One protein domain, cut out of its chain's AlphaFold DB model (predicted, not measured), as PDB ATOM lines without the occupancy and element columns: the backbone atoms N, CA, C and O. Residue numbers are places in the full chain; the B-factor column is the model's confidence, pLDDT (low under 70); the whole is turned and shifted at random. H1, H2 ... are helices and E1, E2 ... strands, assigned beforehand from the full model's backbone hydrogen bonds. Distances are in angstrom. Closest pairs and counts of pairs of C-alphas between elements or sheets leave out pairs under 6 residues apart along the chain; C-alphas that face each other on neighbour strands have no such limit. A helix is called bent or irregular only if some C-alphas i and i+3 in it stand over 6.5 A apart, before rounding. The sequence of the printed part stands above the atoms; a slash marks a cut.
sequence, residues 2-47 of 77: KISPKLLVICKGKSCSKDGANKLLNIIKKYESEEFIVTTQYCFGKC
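AT A GLANCE: This is residues 2 to 47 of the 77 residues of an uncharacterized protein of Geminocystis sp. NIES-3708 (UniProt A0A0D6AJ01). A small two-stranded parallel sheet, E1 beside E2, has the helix H2 over one face; the chain runs out along E1, turns through the short helix H1 beyond the strands' far end, folds back through H2 and runs out again along E2. This is a strand-helix-strand unit, two parallel neighbour strands with helices between them, and its crossover is right-handed. The printed part has 46 residues, with two named strands and two named helices in the order E1, H1, H2, E2, and its class is mixed, helices and strands. It is only just loose, close to compact, with a radius of gyration of the C-alphas of 11.5 A, and only just elongated, with spans of 36 by 20 by 11 A.

HOW THE PARTS SIT: The sheet is made of E1, residues 6 to 10, and E2, residues 36 to 39. They are parallel neighbours, with 29 degrees between their N-to-C directions. The C-alphas of Lys 6 and Phe 36, which face each other, are 4.7 A apart. N 8 and O 37 are within hydrogen-bond range at 2.9 A, and so are N 39 and O 8 at 2.8 A. The closest C-alphas of E2 and H2, residues 21 to 31, are those of Val 38 and Lys 29, 7.1 A apart. Those of E1 and H2 are Ile 10 and Ala 21, 7.4 A apart. H1, residues 14 to 18, and H2 meet only through their link. H1 and E2 are apart. In H1 the O i to N i+4 pair is within hydrogen-bond range, and in H2 5 of 7 such pairs are.

IN THESE COORDINATES: E1 begins at C-alpha 6, (166.904, 185.721, 142.274), and is 12.6 A long from first to last C-alpha. E2, residues 36 to 39, is 10.4 A long and ends at C-alpha 39, (167.900, 177.952, 134.772). H2, residues 21 to 31, is the longest helix, at 15.6 A, and begins at C-alpha 21, (159.763, 180.037, 126.037). H1, residues 14 to 18, measures 6.4 A. Neither helix is bent.

THE WHOLE: The two C-alphas farthest apart are those of Lys 2 and Lys 18, at 37.5 A. The first and last printed C-alphas, of Lys 2 and Cys 47, are 36.2 A apart. The printed part has no cut. The links from E1 to H1, from H1 to H2 and from H2 to E2 are tight, with 3, 2 and 4 residues. Residues 40 to 47 follow E2 with no named element. The mean pLDDT of the printed part is 90.3, and residues 2 to 3 are under 70.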
ATOM      1  N   LYS A   2     174.542 190.319 152.156       54.22
ATOM      2  CA  LYS A   2     174.702 189.540 150.916       54.22
ATOM      3  C   LYS A   2     173.319 189.455 150.268       54.22
ATOM      4  O   LYS A   2     172.435 188.831 150.844       54.22
ATOM      5  N   ILE A   3     173.109 190.141 149.149       61.34
ATOM      6  CA  ILE A   3     171.892 189.971 148.349       61.34
ATOM      7  C   ILE A   3     172.041 188.610 147.666       61.34
ATOM      8  O   ILE A   3     173.008 188.389 146.942       61.34
ATOM      9  N   SER A   4     171.164 187.656 147.975       71.81
ATOM     10  CA  SER A   4     171.130 186.388 147.246       71.81
ATOM     11  C   SER A   4     170.465 186.623 145.888       71.81
ATOM     12  O   SER A   4     169.402 187.250 145.863       71.81
ATOM     13  N   PRO A   5     171.050 186.140 144.776       85.25
ATOM     14  CA  PRO A   5     170.466 186.329 143.456       85.25
ATOM     15  C   PRO A   5     169.078 185.699 143.383       85.25
ATOM     16  O   PRO A   5     168.845 184.613 143.925       85.25
ATOM     17  N   LYS A   6     168.164 186.351 142.664       90.69
ATOM     18  CA  LYS A   6     166.904 185.721 142.274       90.69
ATOM     19  C   LYS A   6     167.192 184.631 141.252       90.69
ATOM     20  O   LYS A   6     167.941 184.856 140.304       90.69
ATOM     21  N   LEU A   7     166.572 183.469 141.415       92.81
ATOM     22  CA  LEU A   7     166.677 182.378 140.449       92.81
ATOM     23  C   LEU A   7     165.388 182.275 139.648       92.81
ATOM     24  O   LEU A   7     164.323 182.015 140.212       92.81
ATOM     25  N   LEU A   8     165.507 182.433 138.331       93.88
ATOM     26  CA  LEU A   8     164.415 182.206 137.397       93.88
ATOM     27  C   LEU A   8     164.515 180.831 136.767       93.88
ATOM     28  O   LEU A   8     165.425 180.533 135.999       93.88
ATOM     29  N   VAL A   9     163.526 180.001 137.075       95.44
ATOM     30  CA  VAL A   9     163.366 178.661 136.525       95.44
ATOM     31  C   VAL A   9     162.348 178.736 135.394       95.44
ATOM     32  O   VAL A   9     161.148 178.867 135.624       95.44
ATOM     33  N   ILE A  10     162.829 178.670 134.158       95.38
ATOM     34  CA  ILE A  10     161.999 178.772 132.957       95.38
ATOM     35  C   ILE A  10     161.761 177.372 132.406       95.38
ATOM     36  O   ILE A  10     162.703 176.653 132.071       95.38
ATOM     37  N   CYS A  11     160.499 176.988 132.235       96.44
ATOM     38  CA  CYS A  11     160.183 175.720 131.593       96.44
ATOM     39  C   CYS A  11     160.576 175.753 130.109       96.44
ATOM     40  O   CYS A  11     159.982 176.484 129.314       96.44
ATOM     41  N   LYS A  12     161.537 174.908 129.718       93.88
ATOM     42  CA  LYS A  12     161.946 174.689 128.316       93.88
ATOM     43  C   LYS A  12     161.425 173.358 127.751       93.88
ATOM     44  O   LYS A  12     161.942 172.838 126.766       93.88
ATOM     45  N   GLY A  13     160.384 172.786 128.360       94.62
ATOM     46  CA  GLY A  13     159.703 171.606 127.821       94.62
ATOM     47  C   GLY A  13     159.179 171.840 126.395       94.62
ATOM     48  O   GLY A  13     159.058 172.981 125.942       94.62
ATOM     49  N   LYS A  14     158.847 170.762 125.674       94.56
ATOM     50  CA  LYS A  14     158.409 170.832 124.265       94.56
ATOM     51  C   LYS A  14     157.223 171.780 124.058       94.56
ATOM     52  O   LYS A  14     157.250 172.555 123.107       94.56
ATOM     53  N   SER A  15     156.218 171.739 124.936       95.44
ATOM     54  CA  SER A  15     155.051 172.629 124.856       95.44
ATOM     55  C   SER A  15     155.437 174.082 125.125       95.44
ATOM     56  O   SER A  15     155.313 174.897 124.225       95.44
ATOM     57  N   CYS A  16     156.070 174.390 126.265       95.94
ATOM     58  CA  CYS A  16     156.496 175.763 126.561       95.94
ATOM     59  C   CYS A  16     157.450 176.343 125.502       95.94
ATOM     60  O   CYS A  16     157.387 177.530 125.198       95.94
ATOM     61  N   SER A  17     158.304 175.515 124.892       94.75
ATOM     62  CA  SER A  17     159.147 175.924 123.761       94.75
ATOM     63  C   SER A  17     158.330 176.364 122.545       94.75
ATOM     64  O   SER A  17     158.690 177.363 121.923       94.75
ATOM     65  N   LYS A  18     157.244 175.647 122.214       95.00
ATOM     66  CA  LYS A  18     156.292 176.041 121.160       95.00
ATOM     67  C   LYS A  18     155.529 177.311 121.533       95.00
ATOM     68  O   LYS A  18     155.316 178.147 120.665       95.00
ATOM     69  N   ASP A  19     155.223 177.481 122.816       93.50
ATOM     70  CA  ASP A  19     154.504 178.645 123.347       93.50
ATOM     71  C   ASP A  19     155.403 179.894 123.489       93.50
ATOM     72  O   ASP A  19     154.974 180.931 123.983       93.50
ATOM     73  N   GLY A  20     156.668 179.827 123.051       93.88
ATOM     74  CA  GLY A  20     157.568 180.983 122.995       93.88
ATOM     75  C   GLY A  20     158.607 181.073 124.116       93.88
ATOM     76  O   GLY A  20     159.338 182.064 124.179       93.88
ATOM     77  N   ALA A  21     158.770 180.040 124.953       94.62
ATOM     78  CA  ALA A  21     159.763 180.037 126.037       94.62
ATOM     79  C   ALA A  21     161.201 180.268 125.541       94.62
ATOM     80  O   ALA A  21     161.987 180.911 126.229       94.62
ATOM     81  N   ASN A  22     161.550 179.807 124.335       94.62
ATOM     82  CA  ASN A  22     162.879 180.047 123.757       94.62
ATOM     83  C   ASN A  22     163.131 181.536 123.474       94.62
ATOM     84  O   ASN A  22     164.236 182.030 123.703       94.62
ATOM     85  N   LYS A  23     162.108 182.262 123.003       93.31
ATOM     86  CA  LYS A  23     162.207 183.701 122.739       93.31
ATOM     87  C   LYS A  23     162.380 184.471 124.048       93.31
ATOM     88  O   LYS A  23     163.294 185.285 124.154       93.31
ATOM     89  N   LEU A  24     161.567 184.141 125.054       93.25
ATOM     90  CA  LEU A  24     161.691 184.696 126.404       93.25
ATOM     91  C   LEU A  24     163.065 184.427 127.006       93.25
ATOM     92  O   LEU A  24     163.711 185.358 127.468       93.25
ATOM     93  N   LEU A  25     163.545 183.184 126.946       93.75
ATOM     94  CA  LEU A  25     164.856 182.808 127.467       93.75
ATOM     95  C   LEU A  25     165.975 183.650 126.844       93.75
ATOM     96  O   LEU A  25     166.848 184.126 127.563       93.75
ATOM     97  N   ASN A  26     165.940 183.869 125.528       92.81
ATOM     98  CA  ASN A  26     166.937 184.689 124.839       92.81
ATOM     99  C   ASN A  26     166.903 186.160 125.267       92.81
ATOM    100  O   ASN A  26     167.943 186.809 125.256       92.81
ATOM    101  N   ILE A  27     165.732 186.697 125.614       90.62
ATOM    102  CA  ILE A  27     165.602 188.061 126.138       90.62
ATOM    103  C   ILE A  27     166.122 188.108 127.569       90.62
ATOM    104  O   ILE A  27     166.982 188.923 127.868       90.62
ATOM    105  N   ILE A  28     165.660 187.194 128.420       90.62
ATOM    106  CA  ILE A  28     165.993 187.147 129.845       90.62
ATOM    107  C   ILE A  28     167.502 186.964 130.054       90.62
ATOM    108  O   ILE A  28     168.087 187.661 130.872       90.62
ATOM    109  N   LYS A  29     168.156 186.111 129.257       91.00
ATOM    110  CA  LYS A  29     169.614 185.912 129.309       91.00
ATOM    111  C   LYS A  29     170.436 187.173 129.037       91.00
ATOM    112  O   LYS A  29     171.581 187.236 129.458       91.00
ATOM    113  N   LYS A  30     169.884 188.177 128.346       89.38
ATOM    114  CA  LYS A  30     170.576 189.465 128.140       89.38
ATOM    115  C   LYS A  30     170.648 190.309 129.413       89.38
ATOM    116  O   LYS A  30     171.432 191.246 129.452       89.38
ATOM    117  N   TYR A  31     169.825 189.988 130.409       87.00
ATOM    118  CA  TYR A  31     169.735 190.677 131.695       87.00
ATOM    119  C   TYR A  31     170.282 189.822 132.850       87.00
ATOM    120  O   TYR A  31     170.085 190.170 134.008       87.00
ATOM    121  N   GLU A  32     170.934 188.690 132.556       87.56
ATOM    122  CA  GLU A  32     171.565 187.850 133.580       87.56
ATOM    123  C   GLU A  32     172.711 188.609 134.265       87.56
ATOM    124  O   GLU A  32     173.547 189.223 133.601       87.56
ATOM    125  N   SER A  33     172.717 188.610 135.600       86.44
ATOM    126  CA  SER A  33     173.622 189.415 136.426       86.44
ATOM    127  C   SER A  33     173.863 188.758 137.792       86.44
ATOM    128  O   SER A  33     173.305 187.708 138.104       86.44
ATOM    129  N   GLU A  34     174.671 189.379 138.655       85.88
ATOM    130  CA  GLU A  34     174.850 188.897 140.035       85.88
ATOM    131  C   GLU A  34     173.569 188.976 140.885       85.88
ATOM    132  O   GLU A  34     173.478 188.316 141.917       85.88
ATOM    133  N   GLU A  35     172.568 189.752 140.460       84.69
ATOM    134  CA  GLU A  35     171.275 189.860 141.142       84.69
ATOM    135  C   GLU A  35     170.253 188.835 140.635       84.69
ATOM    136  O   GLU A  35     169.218 188.613 141.272       84.69
ATOM    137  N   PHE A  36     170.528 188.209 139.490       87.62
ATOM    138  CA  PHE A  36     169.556 187.419 138.757       87.62
ATOM    139  C   PHE A  36     170.217 186.333 137.905       87.62
ATOM    140  O   PHE A  36     170.954 186.626 136.967       87.62
ATOM    141  N   ILE A  37     169.874 185.075 138.180       91.81
ATOM    142  CA  ILE A  37     170.380 183.894 137.470       91.81
ATOM    143  C   ILE A  37     169.240 183.120 136.805       91.81
ATOM    144  O   ILE A  37     168.111 183.089 137.304       91.81
ATOM    145  N   VAL A  38     169.532 182.449 135.689       93.38
ATOM    146  CA  VAL A  38     168.528 181.710 134.910       93.38
ATOM    147  C   VAL A  38     168.845 180.223 134.851       93.38
ATOM    148  O   VAL A  38     169.950 179.804 134.518       93.38
ATOM    149  N   THR A  39     167.831 179.387 135.055       94.56
ATOM    150  CA  THR A  39     167.900 177.952 134.772       94.56
ATOM    151  C   THR A  39     166.700 177.483 133.962       94.56
ATOM    152  O   THR A  39     165.634 178.093 133.954       94.56
ATOM    153  N   THR A  40     166.880 176.365 133.260       95.25
ATOM    154  CA  THR A  40     165.833 175.730 132.440       95.25
ATOM    155  C   THR A  40     165.573 174.271 132.813       95.25
ATOM    156  O   THR A  40     164.853 173.565 132.112       95.25
ATOM    157  N   GLN A  41     166.162 173.813 133.921       90.38
ATOM    158  CA  GLN A  41     166.258 172.400 134.311       90.38
ATOM    159  C   GLN A  41     164.966 171.819 134.919       90.38
ATOM    160  O   GLN A  41     165.021 170.823 135.634       90.38
ATOM    161  N   TYR A  42     163.800 172.426 134.677       91.62
ATOM    162  CA  TYR A  42     162.557 171.972 135.296       91.62
ATOM    163  C   TYR A  42     161.336 172.118 134.389       91.62
ATOM    164  O   TYR A  42     161.154 173.122 133.699       91.62
ATOM    165  N   CYS A  43     160.473 171.102 134.429       92.88
ATOM    166  CA  CYS A  43     159.140 171.114 133.842       92.88
ATOM    167  C   CYS A  43     158.109 171.057 134.969       92.88
ATOM    168  O   CYS A  43     158.172 170.172 135.814       92.88
ATOM    169  N   PHE A  44     157.131 171.960 134.949       93.94
ATOM    170  CA  PHE A  44     156.123 172.080 136.011       93.94
ATOM    171  C   PHE A  44     154.874 171.218 135.782       93.94
ATOM    172  O   PHE A  44     153.887 171.374 136.491       93.94
ATOM    173  N   GLY A  45     154.855 170.364 134.752       93.56
ATOM    174  CA  GLY A  45     153.711 169.493 134.439       93.56
ATOM    175  C   GLY A  45     152.443 170.213 133.953       93.56
ATOM    176  O   GLY A  45     151.484 169.558 133.566       93.56
ATOM    177  N   LYS A  46     152.436 171.548 133.903       92.56
ATOM    178  CA  LYS A  46     151.305 172.376 133.457       92.56
ATOM    179  C   LYS A  46     151.363 172.688 131.959       92.56
ATOM    180  O   LYS A  46     151.354 173.841 131.527       92.56
ATOM    181  N   CYS A  47     151.496 171.643 131.147       93.94
ATOM    182  CA  CYS A  47     151.443 171.776 129.692       93.94
ATOM    183  C   CYS A  47     150.123 172.449 129.267       93.94
ATOM    184  O   CYS A  47     149.071 172.090 129.781       93.94
TER     185      CYS A  47